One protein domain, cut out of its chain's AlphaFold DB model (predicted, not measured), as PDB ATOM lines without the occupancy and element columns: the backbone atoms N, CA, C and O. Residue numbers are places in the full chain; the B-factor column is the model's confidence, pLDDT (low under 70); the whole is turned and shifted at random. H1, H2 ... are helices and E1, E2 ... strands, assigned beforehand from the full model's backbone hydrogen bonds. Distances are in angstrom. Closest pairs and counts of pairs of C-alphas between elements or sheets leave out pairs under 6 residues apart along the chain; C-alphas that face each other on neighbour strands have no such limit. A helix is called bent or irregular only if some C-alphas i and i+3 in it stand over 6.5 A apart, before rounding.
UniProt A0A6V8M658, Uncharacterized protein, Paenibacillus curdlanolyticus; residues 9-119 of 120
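What this domain is: This is residues 9 to 119 of the 120 residues of an uncharacterized protein of Paenibacillus curdlanolyticus (UniProt A0A6V8M658). A twisted sheet of four antiparallel strands has the helix H6 crossing one face at one end, and at its other end a long helical arm, in which H2 and H3 run outward and H4 folds back beside H2. The arm makes much of the length; H1 packs beside H6, and the short H5 sits at the arm's base. The printed part has 111 residues with six named helices and four named strands, in the order E1 H1 E2 E3 H2 H3 H4 H5 E4 H6; the sheet's order is E1 E2 E3 E4, and the class is mixed, helices and strands. The whole is loose, with a radius of gyration of the C-alphas of 17.4 A, and elongated, spanning 52 by 29 by 22 A.

How they stand to each other: E2, residues 36 to 42, and E3, residues 46 to 53, form an antiparallel hairpin, with N 39 and O 50 within hydrogen-bond range at 2.9 A. The edge strand E1, residues 14 to 16, is antiparallel to E2, with N 14 and O 42 2.8 A apart. The other edge strand, E4, residues 97 to 102, is antiparallel to E3, with N 49 and O 99 2.9 A apart. From edge to edge the strands' lines turn by 72 degrees. H6, residues 106 to 117, is on the sheet at a height of 9.3 A, across the strands at 89 degrees to E2 on the local plane: two layers, a helix on one face of a sheet. It is only just over E2 and E3, with 3 C-alphas on each. H1, residues 20 to 26, touches H6, closest at the C-alphas of Leu 26 and Leu 107, 7.1 A. H2, residues 55 to 63, only grazes the sheet with residues 55 to 61. H4, residues 74 to 88, only just touches H2, with 3 pairs of C-alphas within 8 A, through residues 84 to 88 alone; the closest C-alphas are those of Ile 58 and Leu 87, 7.1 A, at a shallow tilt of 6 degrees, opposite ways. H3, residues 65 to 72, is close to H4 but not clearly touching, with the C-alphas of Leu 69 and Asn 76 closest at 7.2 A. H5, residues 90 to 93, is likewise close to H4 but not clearly touching, closest at the C-alphas of His 86 and Tyr 93, 6.0 A. Each O i to N i+4 pair is within hydrogen-bond range in H1, H2, H3 and H6, and 9 of 11 are in H4; H5 is too short for such a pair.

Where its parts are: E1 begins at C-alpha 14, (298.033, 112.478, 252.494). E2 measures 20.0 A, E3 23.3 A and E4 16.9 A. H4, 21.3 A long, begins at C-alpha 74, (266.139, 138.391, 270.140), and is irregular: C-alphas 75 and 78 are 7.5 A apart. H6 measures 17.1 A and ends at C-alpha 117, (303.904, 118.156, 238.893).

The domain as a whole: The two C-alphas farthest apart, those of Glu 75 and Leu 117, are 53.7 A apart. The printed part has no cut and no long link. Its mean pLDDT is 93.1, and no printed residue is under 70.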
ATOM      1  N   VAL A   9     294.029 112.419 257.815       90.50
ATOM      2  CA  VAL A   9     295.451 112.130 257.979       90.50
ATOM      3  C   VAL A   9     295.652 111.003 258.991       90.50
ATOM      4  O   VAL A   9     296.477 110.122 258.768       90.50
ATOM      5  N   SER A  10     294.827 110.954 260.044       88.88
ATOM      6  CA  SER A  10     294.894 109.895 261.061       88.88
ATOM      7  C   SER A  10     294.545 108.500 260.525       88.88
ATOM      8  O   SER A  10     294.957 107.504 261.109       88.88
ATOM      9  N   ILE A  11     293.836 108.422 259.394       88.31
ATOM     10  CA  ILE A  11     293.423 107.168 258.741       88.31
ATOM     11  C   ILE A  11     294.203 106.894 257.443       88.31
ATOM     12  O   ILE A  11     293.756 106.124 256.597       88.31
ATOM     13  N   GLY A  12     295.371 107.524 257.273       91.62
ATOM     14  CA  GLY A  12     296.320 107.204 256.199       91.62
ATOM     15  C   GLY A  12     296.203 108.047 254.928       91.62
ATOM     16  O   GLY A  12     296.861 107.732 253.937       91.62
ATOM     17  N   TYR A  13     295.412 109.124 254.923       95.50
ATOM     18  CA  TYR A  13     295.392 110.045 253.784       95.50
ATOM     19  C   TYR A  13     296.557 111.030 253.841       95.50
ATOM     20  O   TYR A  13     296.945 111.527 254.899       95.50
ATOM     21  N   LYS A  14     297.050 111.412 252.666       95.75
ATOM     22  CA  LYS A  14     298.033 112.478 252.494       95.75
ATOM     23  C   LYS A  14     297.334 113.758 252.065       95.75
ATOM     24  O   LYS A  14     296.546 113.765 251.120       95.75
ATOM     25  N   LYS A  15     297.621 114.857 252.763       95.50
ATOM     26  CA  LYS A  15     297.109 116.183 252.404       95.50
ATOM     27  C   LYS A  15     297.899 116.750 251.226       95.50
ATOM     28  O   LYS A  15     299.117 116.619 251.178       95.50
ATOM     29  N   PHE A  16     297.213 117.427 250.314       94.88
ATOM     30  CA  PHE A  16     297.841 118.157 249.215       94.88
ATOM     31  C   PHE A  16     297.123 119.477 248.946       94.88
ATOM     32  O   PHE A  16     296.015 119.723 249.430       94.88
ATOM     33  N   ASN A  17     297.773 120.336 248.165       92.94
ATOM     34  CA  ASN A  17     297.257 121.649 247.814       92.94
ATOM     35  C   ASN A  17     297.043 121.752 246.304       92.94
ATOM     36  O   ASN A  17     297.859 121.289 245.510       92.94
ATOM     37  N   LEU A  18     295.952 122.414 245.930       93.44
ATOM     38  CA  LEU A  18     295.673 122.831 244.562       93.44
ATOM     39  C   LEU A  18     295.485 124.342 244.537       93.44
ATOM     40  O   LEU A  18     294.773 124.906 245.379       93.44
ATOM     41  N   SER A  19     296.073 124.993 243.537       92.50
ATOM     42  CA  SER A  19     295.750 126.387 243.243       92.50
ATOM     43  C   SER A  19     294.288 126.518 242.797       92.50
ATOM     44  O   SER A  19     293.668 125.565 242.320       92.50
ATOM     45  N   THR A  20     293.721 127.721 242.906       91.50
ATOM     46  CA  THR A  20     292.352 127.992 242.433       91.50
ATOM     47  C   THR A  20     292.189 127.668 240.944       91.50
ATOM     48  O   THR A  20     291.162 127.125 240.546       91.50
ATOM     49  N   LYS A  21     293.218 127.938 240.124       92.62
ATOM     50  CA  LYS A  21     293.219 127.603 238.693       92.62
ATOM     51  C   LYS A  21     293.168 126.088 238.480       92.62
ATOM     52  O   LYS A  21     292.294 125.618 237.762       92.62
ATOM     53  N   GLN A  22     294.042 125.334 239.153       94.12
ATOM     54  CA  GLN A  22     294.071 123.867 239.072       94.12
ATOM     55  C   GLN A  22     292.739 123.251 239.509       94.12
ATOM     56  O   GLN A  22     292.182 122.428 238.792       94.12
ATOM     57  N   HIS A  23     292.190 123.698 240.641       94.94
ATOM     58  CA  HIS A  23     290.886 123.235 241.106       94.94
ATOM     59  C   HIS A  23     289.790 123.488 240.067       94.94
ATOM     60  O   HIS A  23     289.034 122.583 239.745       94.94
ATOM     61  N   ASN A  24     289.713 124.695 239.505       94.75
ATOM     62  CA  ASN A  24     288.662 125.035 238.545       94.75
ATOM     63  C   ASN A  24     288.788 124.272 237.215       94.75
ATOM     64  O   ASN A  24     287.780 124.082 236.536       94.75
ATOM     65  N   ILE A  25     290.002 123.849 236.846       94.50
ATOM     66  CA  ILE A  25     290.249 122.988 235.682       94.50
ATOM     67  C   ILE A  25     289.773 121.557 235.967       94.50
ATOM     68  O   ILE A  25     289.044 120.992 235.153       94.50
ATOM     69  N   LEU A  26     290.146 121.001 237.125       94.19
ATOM     70  CA  LEU A  26     289.811 119.630 237.528       94.19
ATOM     71  C   LEU A  26     288.313 119.469 237.848       94.19
ATOM     72  O   LEU A  26     287.683 118.492 237.455       94.19
ATOM     73  N   PHE A  27     287.710 120.455 238.512       93.69
ATOM     74  CA  PHE A  27     286.329 120.420 238.998       93.69
ATOM     75  C   PHE A  27     285.457 121.447 238.270       93.69
ATOM     76  O   PHE A  27     284.957 122.405 238.864       93.69
ATOM     77  N   LYS A  28     285.229 121.237 236.967       90.19
ATOM     78  CA  LYS A  28     284.479 122.177 236.102       90.19
ATOM     79  C   LYS A  28     283.101 122.564 236.657       90.19
ATOM     80  O   LYS A  28     282.723 123.733 236.587       90.19
ATOM     81  N   ASN A  29     282.392 121.600 237.247       90.56
ATOM     82  CA  ASN A  29     281.043 121.779 237.797       90.56
ATOM     83  C   ASN A  29     281.035 122.249 239.262       90.56
ATOM     84  O   ASN A  29     279.973 122.530 239.811       90.56
ATOM     85  N   ARG A  30     282.202 122.338 239.914       89.94
ATOM     86  CA  ARG A  30     282.342 122.774 241.309       89.94
ATOM     87  C   ARG A  30     283.492 123.760 241.445       89.94
ATOM     88  O   ARG A  30     284.448 123.506 242.154       89.94
ATOM     89  N   LYS A  31     283.404 124.890 240.745       92.75
ATOM     90  CA  LYS A  31     284.430 125.939 240.814       92.75
ATOM     91  C   LYS A  31     284.510 126.542 242.218       92.75
ATOM     92  O   LYS A  31     283.489 126.763 242.869       92.75
ATOM     93  N   LYS A  32     285.724 126.889 242.641       92.62
ATOM     94  CA  LYS A  32     285.992 127.491 243.948       92.62
ATOM     95  C   LYS A  32     285.435 128.914 244.014       92.62
ATOM     96  O   LYS A  32     285.803 129.760 243.197       92.62
ATOM     97  N   LYS A  33     284.575 129.181 245.001       93.25
ATOM     98  CA  LYS A  33     283.996 130.512 245.252       93.25
ATOM     99  C   LYS A  33     284.820 131.325 246.254       93.25
ATOM    100  O   LYS A  33     285.648 130.786 246.985       93.25
ATOM    101  N   ILE A  34     284.554 132.632 246.314       92.31
ATOM    102  CA  ILE A  34     285.326 133.599 247.113       92.31
ATOM    103  C   ILE A  34     285.222 133.394 248.633       92.31
ATOM    104  O   ILE A  34     286.181 133.680 249.341       92.31
ATOM    105  N   PHE A  35     284.110 132.850 249.137       95.94
ATOM    106  CA  PHE A  35     283.894 132.559 250.566       95.94
ATOM    107  C   PHE A  35     284.153 131.101 250.943       95.94
ATOM    108  O   PHE A  35     283.900 130.682 252.071       95.94
ATOM    109  N   GLU A  36     284.691 130.319 250.011       94.31
ATOM    110  CA  GLU A  36     284.964 128.905 250.211       94.31
ATOM    111  C   GLU A  36     286.471 128.657 250.342       94.31
ATOM    112  O   GLU A  36     287.314 129.275 249.682       94.31
ATOM    113  N   LYS A  37     286.827 127.694 251.185       95.19
ATOM    114  CA  LYS A  37     288.145 127.057 251.190       95.19
ATOM    115  C   LYS A  37     287.963 125.559 251.003       95.19
ATOM    116  O   LYS A  37     287.003 124.975 251.499       95.19
ATOM    117  N   TYR A  38     288.908 124.952 250.303       95.88
ATOM    118  CA  TYR A  38     288.931 123.518 250.066       95.88
ATOM    119  C   TYR A  38     290.181 122.930 250.695       95.88
ATOM    120  O   TYR A  38     291.252 123.537 250.632       95.88
ATOM    121  N   GLU A  39     290.030 121.754 251.280       95.81
ATOM    122  CA  GLU A  39     291.132 120.890 251.670       95.81
ATOM    123  C   GLU A  39     291.034 119.585 250.894       95.81
ATOM    124  O   GLU A  39     289.938 119.045 250.725       95.81
ATOM    125  N   TYR A  40     292.180 119.086 250.443       96.19
ATOM    126  CA  TYR A  40     292.255 117.897 249.613       96.19
ATOM    127  C   TYR A  40     293.144 116.853 250.268       96.19
ATOM    128  O   TYR A  40     294.206 117.167 250.816       96.19
ATOM    129  N   TYR A  41     292.691 115.611 250.192       96.31
ATOM    130  CA  TYR A  41     293.330 114.460 250.804       96.31
ATOM    131  C   TYR A  41     293.288 113.305 249.810       96.31
ATOM    132  O   TYR A  41     292.276 113.139 249.139       96.31
ATOM    133  N   TYR A  42     294.347 112.511 249.696       95.81
ATOM    134  CA  TYR A  42     294.357 111.335 248.825       95.81
ATOM    135  C   TYR A  42     294.965 110.125 249.527       95.81
ATOM    136  O   TYR A  42     295.806 110.265 250.416       95.81
ATOM    137  N   ASN A  43     294.542 108.945 249.104       94.88
ATOM    138  CA  ASN A  43     295.192 107.667 249.361       94.88
ATOM    139  C   ASN A  43     295.118 106.826 248.077       94.88
ATOM    140  O   ASN A  43     294.665 107.323 247.051       94.88
ATOM    141  N   ASP A  44     295.517 105.557 248.131       92.94
ATOM    142  CA  ASP A  44     295.543 104.693 246.942       92.94
ATOM    143  C   ASP A  44     294.148 104.338 246.387       92.94
ATOM    144  O   ASP A  44     294.041 103.791 245.292       92.94
ATOM    145  N   ARG A  45     293.071 104.619 247.132       93.62
ATOM    146  CA  ARG A  45     291.693 104.235 246.785       93.62
ATOM    147  C   ARG A  45     290.850 105.404 246.294       93.62
ATOM    148  O   ARG A  45     289.956 105.201 245.474       93.62
ATOM    149  N   GLU A  46     291.084 106.604 246.812       95.38
ATOM    150  CA  GLU A  46     290.272 107.774 246.505       95.38
ATOM    151  C   GLU A  46     290.939 109.102 246.887       95.38
ATOM    152  O   GLU A  46     291.866 109.183 247.698       95.38
ATOM    153  N   VAL A  47     290.396 110.177 246.320       96.50
ATOM    154  CA  VAL A  47     290.656 111.559 246.721       96.50
ATOM    155  C   VAL A  47     289.426 112.106 247.433       96.50
ATOM    156  O   VAL A  47     288.327 112.098 246.883       96.50
ATOM    157  N   ILE A  48     289.615 112.642 248.634       95.31
ATOM    158  CA  ILE A  48     288.595 113.360 249.393       95.31
ATOM    159  C   ILE A  48     288.784 114.862 249.211       95.31
ATOM    160  O   ILE A  48     289.877 115.412 249.376       95.31
ATOM    161  N   LEU A  49     287.670 115.534 248.958       95.25
ATOM    162  CA  LEU A  49     287.554 116.980 248.912       95.25
ATOM    163  C   LEU A  49     286.667 117.443 250.051       95.25
ATOM    164  O   LEU A  49     285.525 117.009 250.157       95.25
ATOM    165  N   ARG A  50     287.165 118.359 250.880       95.12
ATOM    166  CA  ARG A  50     286.370 118.990 251.936       95.12
ATOM    167  C   ARG A  50     286.246 120.477 251.694       95.12
ATOM    168  O   ARG A  50     287.252 121.179 251.615       95.12
ATOM    169  N   ARG A  51     285.009 120.954 251.623       95.38
ATOM    170  CA  ARG A  51     284.658 122.355 251.408       95.38
ATOM    171  C   ARG A  51     284.171 122.993 252.699       95.38
ATOM    172  O   ARG A  51     283.177 122.558 253.270       95.38
ATOM    173  N   PHE A  52     284.827 124.077 253.080       95.69
ATOM    174  CA  PHE A  52     284.539 124.875 254.265       95.69
ATOM    175  C   PHE A  52     284.281 126.332 253.879       95.69
ATOM    176  O   PHE A  52     284.716 126.795 252.822       95.69
ATOM    177  N   ILE A  53     283.684 127.086 254.792       96.06
ATOM    178  CA  ILE A  53     283.641 128.544 254.731       96.06
ATOM    179  C   ILE A  53     285.010 129.086 255.167       96.06
ATOM    180  O   ILE A  53     285.602 128.634 256.158       96.06
ATOM    181  N   ASN A  54     285.558 130.018 254.389       95.75
ATOM    182  CA  ASN A  54     286.817 130.685 254.714       95.75
ATOM    183  C   ASN A  54     286.599 131.878 255.662       95.75
ATOM    184  O   ASN A  54     285.469 132.264 255.937       95.75
ATOM    185  N   TRP A  55     287.681 132.475 256.163       94.94
ATOM    186  CA  TRP A  55     287.580 133.577 257.127       94.94
ATOM    187  C   TRP A  55     286.800 134.789 256.604       94.94
ATOM    188  O   TRP A  55     286.054 135.385 257.372       94.94
ATOM    189  N   LEU A  56     286.889 135.105 255.308       96.25
ATOM    190  CA  LEU A  56     286.100 136.184 254.706       96.25
ATOM    191  C   LEU A  56     284.598 135.878 254.748       96.25
ATOM    192  O   LEU A  56     283.808 136.741 255.116       96.25
ATOM    193  N   GLY A  57     284.208 134.639 254.438       96.31
ATOM    194  CA  GLY A  57     282.820 134.199 254.559       96.31
ATOM    195  C   GLY A  57     282.315 134.214 256.002       96.31
ATOM    196  O   GLY A  57     281.174 134.595 256.242       96.31
ATOM    197  N   ILE A  58     283.167 133.859 256.972       96.19
ATOM    198  CA  ILE A  58     282.822 133.941 258.399       96.19
ATOM    199  C   ILE A  58     282.570 135.397 258.804       96.19
ATOM    200  O   ILE A  58     281.536 135.681 259.399       96.19
ATOM    201  N   ILE A  59     283.470 136.319 258.448       96.50
ATOM    202  CA  ILE A  59     283.315 137.752 258.747       96.50
ATOM    203  C   ILE A  59     282.017 138.285 258.138       96.50
ATOM    204  O   ILE A  59     281.240 138.938 258.827       96.50
ATOM    205  N   TYR A  60     281.752 137.956 256.873       95.81
ATOM    206  CA  TYR A  60     280.520 138.348 256.194       95.81
ATOM    207  C   TYR A  60     279.264 137.861 256.938       95.81
ATOM    208  O   TYR A  60     278.347 138.643 257.175       95.81
ATOM    209  N   LEU A  61     279.237 136.597 257.373       94.50
ATOM    210  CA  LEU A  61     278.113 136.043 258.136       94.50
ATOM    211  C   LEU A  61     277.951 136.689 259.517       94.50
ATOM    212  O   LEU A  61     276.825 136.854 259.974       94.50
ATOM    213  N   VAL A  62     279.044 137.065 260.182       94.88
ATOM    214  CA  VAL A  62     278.993 137.787 261.466       94.88
ATOM    215  C   VAL A  62     278.434 139.200 261.281       94.88
ATOM    216  O   VAL A  62     277.625 139.645 262.088       94.88
ATOM    217  N   LEU A  63     278.797 139.894 260.200       95.19
ATOM    218  CA  LEU A  63     278.258 141.226 259.900       95.19
ATOM    219  C   LEU A  63     276.751 141.204 259.603       95.19
ATOM    220  O   LEU A  63     276.065 142.182 259.881       95.19
ATOM    221  N   LEU A  64     276.227 140.093 259.080       94.38
ATOM    222  CA  LEU A  64     274.790 139.909 258.854       94.38
ATOM    223  C   LEU A  64     274.004 139.513 260.116       94.38
ATOM    224  O   LEU A  64     272.773 139.562 260.091       94.38
ATOM    225  N   ALA A  65     274.678 139.163 261.219       92.19
ATOM    226  CA  ALA A  65     274.031 138.720 262.458       92.19
ATOM    227  C   ALA A  65     272.974 139.704 262.992       92.19
ATOM    228  O   ALA A  65     271.876 139.258 263.330       92.19
ATOM    229  N   PRO A  66     273.234 141.029 263.053       91.88
ATOM    230  CA  PRO A  66     272.258 141.978 263.584       91.88
ATOM    231  C   PRO A  66     270.990 142.036 262.730       91.88
ATOM    232  O   PRO A  66     269.888 142.073 263.266       91.88
ATOM    233  N   VAL A  67     271.139 141.974 261.402       94.06
ATOM    234  CA  VAL A  67     270.005 141.949 260.467       94.06
ATOM    235  C   VAL A  67     269.175 140.684 260.679       94.06
ATOM    236  O   VAL A  67     267.953 140.758 260.781       94.06
ATOM    237  N   TYR A  68     269.833 139.531 260.822       91.38
ATOM    238  CA  TYR A  68     269.166 138.264 261.121       91.38
ATOM    239  C   TYR A  68     268.391 138.316 262.449       91.38
ATOM    240  O   TYR A  68     267.234 137.902 262.497       91.38
ATOM    241  N   LEU A  69     268.986 138.881 263.506       92.50
ATOM    242  CA  LEU A  69     268.343 139.034 264.815       92.50
ATOM    243  C   LEU A  69     267.142 139.986 264.784       92.50
ATOM    244  O   LEU A  69     266.148 139.708 265.449       92.50
ATOM    245  N   ILE A  70     267.192 141.066 263.999       93.69
ATOM    246  CA  ILE A  70     266.036 141.955 263.800       93.69
ATOM    247  C   ILE A  70     264.887 141.197 263.120       93.69
ATOM    248  O   ILE A  70     263.735 141.347 263.515       93.69
ATOM    249  N   MET A  71     265.189 140.357 262.123       91.94
ATOM    250  CA  MET A  71     264.172 139.594 261.387       91.94
ATOM    251  C   MET A  71     263.564 138.443 262.194       91.94
ATOM    252  O   MET A  71     262.387 138.132 262.022       91.94
ATOM    253  N   LYS A  72     264.369 137.762 263.015       89.88
ATOM    254  CA  LYS A  72     263.950 136.569 263.764       89.88
ATOM    255  C   LYS A  72     263.516 136.865 265.196       89.88
ATOM    256  O   LYS A  72     262.784 136.069 265.764       89.88
ATOM    257  N   GLY A  73     263.929 137.994 265.765       90.06
ATOM    258  CA  GLY A  73     263.706 138.339 267.166       90.06
ATOM    259  C   GLY A  73     264.837 137.860 268.081       90.06
ATOM    260  O   GLY A  73     265.518 136.868 267.811       90.06
ATOM    261  N   LEU A  74     265.027 138.581 269.193       89.88
ATOM    262  CA  LEU A  74     266.139 138.391 270.140       89.88
ATOM    263  C   LEU A  74     266.093 137.057 270.902       89.88
ATOM    264  O   LEU A  74     267.111 136.614 271.426       89.88
ATOM    265  N   GLU A  75     264.946 136.382 270.942       89.25
ATOM    266  CA  GLU A  75     264.810 135.060 271.565       89.25
ATOM    267  C   GLU A  75     265.681 133.978 270.896       89.25
ATOM    268  O   GLU A  75     266.052 133.002 271.542       89.25
ATOM    269  N   ASN A  76     266.108 134.193 269.645       90.31
ATOM    270  CA  ASN A  76     266.932 133.253 268.873       90.31
ATOM    271  C   ASN A  76     268.449 133.424 269.085       90.31
ATOM    272  O   ASN A  76     269.249 132.725 268.459       90.31
ATOM    273  N   ILE A  77     268.884 134.338 269.964       92.19
ATOM    274  CA  ILE A  77     270.314 134.557 270.249       92.19
ATOM    275  C   ILE A  77     271.042 133.263 270.670       92.19
ATOM    276  O   ILE A  77     272.141 133.031 270.158       92.19
ATOM    277  N   PRO A  78     270.499 132.399 271.555       93.12
ATOM    278  CA  PRO A  78     271.202 131.185 271.969       93.12
ATOM    279  C   PRO A  78     271.488 130.228 270.806       93.12
ATOM    280  O   PRO A  78     272.590 129.684 270.716       93.12
ATOM    281  N   GLU A  79     270.526 130.053 269.898       90.19
ATOM    282  CA  GLU A  79     270.682 129.223 268.700       90.19
ATOM    283  C   GLU A  79     271.740 129.813 267.764       90.19
ATOM    284  O   GLU A  79     272.679 129.122 267.365       90.19
ATOM    285  N   LEU A  80     271.674 131.122 267.519       91.88
ATOM    286  CA  LEU A  80     272.640 131.834 266.690       91.88
ATOM    287  C   LEU A  80     274.080 131.705 267.227       91.88
ATOM    288  O   LEU A  80     275.025 131.490 266.466       91.88
ATOM    289  N   LEU A  81     274.275 131.787 268.548       93.12
ATOM    290  CA  LEU A  81     275.589 131.586 269.172       93.12
ATOM    291  C   LEU A  81     276.120 130.160 268.963       93.12
ATOM    292  O   LEU A  81     277.328 129.975 268.774       93.12
ATOM    293  N   ILE A  82     275.242 129.153 268.971       92.38
ATOM    294  CA  ILE A  82     275.609 127.770 268.647       92.38
ATOM    295  C   ILE A  82     276.030 127.684 267.178       92.38
ATOM    296  O   ILE A  82     277.116 127.176 266.894       92.38
ATOM    297  N   GLU A  83     275.251 128.237 266.248       91.44
ATOM    298  CA  GLU A  83     275.608 128.254 264.825       91.44
ATOM    299  C   GLU A  83     276.974 128.908 264.586       91.44
ATOM    300  O   GLU A  83     277.832 128.328 263.911       91.44
ATOM    301  N   TYR A  84     277.244 130.055 265.217       92.81
ATOM    302  CA  TYR A  84     278.556 130.693 265.138       92.81
ATOM    303  C   TYR A  84     279.653 129.820 265.739       92.81
ATOM    304  O   TYR A  84     280.693 129.620 265.108       92.81
ATOM    305  N   LYS A  85     279.440 129.216 266.912       93.62
ATOM    306  CA  LYS A  85     280.410 128.282 267.507       93.62
ATOM    307  C   LYS A  85     280.772 127.159 266.528       93.62
ATOM    308  O   LYS A  85     281.953 126.814 266.416       93.62
ATOM    309  N   HIS A  86     279.790 126.627 265.801       92.50
ATOM    310  CA  HIS A  86     279.985 125.621 264.757       92.50
ATOM    311  C   HIS A  86     280.697 126.190 263.518       92.50
ATOM    312  O   HIS A  86     281.572 125.527 262.961       92.50
ATOM    313  N   LEU A  87     280.388 127.421 263.108       93.56
ATOM    314  CA  LEU A  87     281.011 128.128 261.984       93.56
ATOM    315  C   LEU A  87     282.497 128.456 262.223       93.56
ATOM    316  O   LEU A  87     283.326 128.301 261.323       93.56
ATOM    317  N   PHE A  88     282.870 128.867 263.436       94.19
ATOM    318  CA  PHE A  88     284.271 129.113 263.793       94.19
ATOM    319  C   PHE A  88     285.060 127.807 263.972       94.19
ATOM    320  O   PHE A  88     286.263 127.767 263.728       94.19
ATOM    321  N   ASN A  89     284.387 126.709 264.327       93.31
ATOM    322  CA  ASN A  89     285.009 125.412 264.609       93.31
ATOM    323  C   ASN A  89     284.541 124.315 263.640       93.31
ATOM    324  O   ASN A  89     284.319 123.171 264.044       93.31
ATOM    325  N   GLN A  90     284.419 124.651 262.353       93.06
ATOM    326  CA  GLN A  90     283.815 123.781 261.335       93.06
ATOM    327  C   GLN A  90     284.365 122.352 261.328       93.06
ATOM    328  O   GLN A  90     283.607 121.390 261.249       93.06
ATOM    329  N   LYS A  91     285.686 122.193 261.467       90.19
ATOM    330  CA  LYS A  91     286.324 120.870 261.501       90.19
ATOM    331  C   LYS A  91     285.902 120.040 262.708       90.19
ATOM    332  O   LYS A  91     285.637 118.859 262.550       90.19
ATOM    333  N   LYS A  92     285.832 120.657 263.891       89.19
ATOM    334  CA  LYS A  92     285.515 119.975 265.154       89.19
ATOM    335  C   LYS A  92     284.085 119.439 265.155       89.19
ATOM    336  O   LYS A  92     283.850 118.339 265.642       89.19
ATOM    337  N   TYR A  93     283.153 120.213 264.601       88.88
ATOM    338  CA  TYR A  93     281.723 119.898 264.619       88.88
ATOM    339  C   TYR A  93     281.193 119.276 263.323       88.88
ATOM    340  O   TYR A  93     279.984 119.109 263.193       88.88
ATOM    341  N   GLY A  94     282.053 118.951 262.354       87.94
ATOM    342  CA  GLY A  94     281.587 118.354 261.100       87.94
ATOM    343  C   GLY A  94     280.875 119.329 260.155       87.94
ATOM    344  O   GLY A  94     280.196 118.886 259.237       87.94
ATOM    345  N   ASN A  95     280.991 120.643 260.368       89.50
ATOM    346  CA  ASN A  95     280.276 121.653 259.586       89.50
ATOM    347  C   ASN A  95     281.021 121.970 258.277       89.50
ATOM    348  O   ASN A  95     281.667 123.007 258.141       89.50
ATOM    349  N   PHE A  96     281.008 121.024 257.342       92.31
ATOM    350  CA  PHE A  96     281.587 121.152 256.005       92.31
ATOM    351  C   PHE A  96     280.930 120.150 255.052       92.31
ATOM    352  O   PHE A  96     280.285 119.192 255.471       92.31
ATOM    353  N   SER A  97     281.122 120.350 253.752       91.38
ATOM    354  CA  SER A  97     280.687 119.396 252.729       91.38
ATOM    355  C   SER A  97     281.874 118.547 252.279       91.38
ATOM    356  O   SER A  97     282.981 119.074 252.145       91.38
ATOM    357  N   SER A  98     281.658 117.247 252.081       92.12
ATOM    358  CA  SER A  98     282.689 116.312 251.633       92.12
ATOM    359  C   SER A  98     282.246 115.602 250.365       92.12
ATOM    360  O   SER A  98     281.130 115.096 250.315       92.12
ATOM    361  N   ASP A  99     283.147 115.514 249.394       92.62
ATOM    362  CA  ASP A  99     282.990 114.691 248.197       92.62
ATOM    363  C   ASP A  99     284.178 113.725 248.089       92.62
ATOM    364  O   ASP A  99     285.270 114.011 248.595       92.62
ATOM    365  N   CYS A 100     283.973 112.597 247.414       93.19
ATOM    366  CA  CYS A 100     285.010 111.609 247.132       93.19
ATOM    367  C   CYS A 100     285.123 111.355 245.625       93.19
ATOM    368  O   CYS A 100     284.128 111.340 244.898       93.19
ATOM    369  N   VAL A 101     286.347 111.134 245.160       95.31
ATOM    370  CA  VAL A 101     286.675 110.759 243.785       95.31
ATOM    371  C   VAL A 101     287.404 109.422 243.838       95.31
ATOM    372  O   VAL A 101     288.522 109.347 244.342       95.31
ATOM    373  N   SER A 102     286.766 108.367 243.333       95.31
ATOM    374  CA  SER A 102     287.325 107.010 243.331       95.31
ATOM    375  C   SER A 102     288.552 106.895 242.420       95.31
ATOM    376  O   SER A 102     288.578 107.498 241.344       95.31
ATOM    377  N   ALA A 103     289.515 106.053 242.805       95.38
ATOM    378  CA  ALA A 103     290.700 105.710 242.015       95.38
ATOM    379  C   ALA A 103     290.386 105.177 240.610       95.38
ATOM    380  O   ALA A 103     291.192 105.337 239.699       95.38
ATOM    381  N   ASN A 104     289.193 104.612 240.411       94.31
ATOM    382  CA  ASN A 104     288.755 104.090 239.116       94.31
ATOM    383  C   ASN A 104     288.280 105.184 238.144       94.31
ATOM    384  O   ASN A 104     287.898 104.885 237.016       94.31
ATOM    385  N   SER A 105     288.238 106.447 238.575       95.44
ATOM    386  CA  SER A 105     287.792 107.559 237.737       95.44
ATOM    387  C   SER A 105     288.956 108.220 237.001       95.44
ATOM    388  O   SER A 105     290.043 108.387 237.554       95.44
ATOM    389  N   GLN A 106     288.703 108.703 235.780       95.00
ATOM    390  CA  GLN A 106     289.683 109.500 235.030       95.00
ATOM    391  C   GLN A 106     290.164 110.718 235.835       95.00
ATOM    392  O   GLN A 106     291.354 111.026 235.869       95.00
ATOM    393  N   LEU A 107     289.240 111.358 236.558       95.38
ATOM    394  CA  LEU A 107     289.524 112.526 237.386       95.38
ATOM    395  C   LEU A 107     290.561 112.235 238.480       95.38
ATOM    396  O   LEU A 107     291.379 113.100 238.783       95.38
ATOM    397  N   TYR A 108     290.566 111.031 239.062       96.50
ATOM    398  CA  TYR A 108     291.606 110.641 240.015       96.50
ATOM    399  C   TYR A 108     292.990 110.647 239.357       96.50
ATOM    400  O   TYR A 108     293.924 111.229 239.907       96.50
ATOM    401  N   GLY A 109     293.113 110.073 238.156       95.56
ATOM    402  CA  GLY A 109     294.356 110.092 237.380       95.56
ATOM    403  C   GLY A 109     294.861 111.515 237.123       95.56
ATOM    404  O   GLY A 109     296.028 111.817 237.389       95.56
ATOM    405  N   ASP A 110     293.963 112.409 236.705       95.81
ATOM    406  CA  ASP A 110     294.279 113.815 236.435       95.81
ATOM    407  C   ASP A 110     294.746 114.557 237.706       95.81
ATOM    408  O   ASP A 110     295.704 115.338 237.670       95.81
ATOM    409  N   ILE A 111     294.119 114.282 238.858       95.31
ATOM    410  CA  ILE A 111     294.522 114.834 240.162       95.31
ATOM    411  C   ILE A 111     295.915 114.334 240.553       95.31
ATOM    412  O   ILE A 111     296.774 115.135 240.928       95.31
ATOM    413  N   MET A 112     296.166 113.028 240.450       95.12
ATOM    414  CA  MET A 112     297.458 112.440 240.807       95.12
ATOM    415  C   MET A 112     298.589 112.965 239.918       95.12
ATOM    416  O   MET A 112     299.699 113.201 240.402       95.12
ATOM    417  N   TYR A 113     298.309 113.210 238.636       94.19
ATOM    418  CA  TYR A 113     299.243 113.871 237.731       94.19
ATOM    419  C   TYR A 113     299.558 115.307 238.183       94.19
ATOM    420  O   TYR A 113     300.729 115.676 238.294       94.19
ATOM    421  N   ALA A 114     298.535 116.093 238.536       92.81
ATOM    422  CA  ALA A 114     298.717 117.455 239.044       92.81
ATOM    423  C   ALA A 114     299.536 117.498 240.351       92.81
ATOM    424  O   ALA A 114     300.377 118.381 240.523       92.81
ATOM    425  N   ILE A 115     299.342 116.528 241.253       92.31
ATOM    426  CA  ILE A 115     300.126 116.408 242.495       92.31
ATOM    427  C   ILE A 115     301.608 116.155 242.189       92.31
ATOM    428  O   ILE A 115     302.475 116.805 242.777       92.31
ATOM    429  N   LYS A 116     301.911 115.238 241.259       91.00
ATOM    430  CA  LYS A 116     303.296 114.918 240.872       91.00
ATOM    431  C   LYS A 116     304.022 116.122 240.273       91.00
ATOM    432  O   LYS A 116     305.194 116.319 240.575       91.00
ATOM    433  N   LEU A 117     303.333 116.933 239.466       87.38
ATOM    434  CA  LEU A 117     303.904 118.156 238.893       87.38
ATOM    435  C   LEU A 117     304.252 119.203 239.955       87.38
ATOM    436  O   LEU A 117     305.290 119.836 239.849       87.38
ATOM    437  N   ASN A 118     303.416 119.354 240.985       82.31
ATOM    438  CA  ASN A 118     303.654 120.303 242.077       82.31
ATOM    439  C   ASN A 118     304.769 119.859 243.052       82.31
ATOM    440  O   ASN A 118     305.124 120.624 243.943       82.31
ATOM    441  N   SER A 119     305.255 118.617 242.942       74.00
ATOM    442  CA  SER A 119     306.284 118.045 243.829       74.00
ATOM    443  C   SER A 119     307.698 118.094 243.228       74.00
ATOM    444  O   SER A 119     308.627 117.569 243.839       74.00
TER     445      SER A 119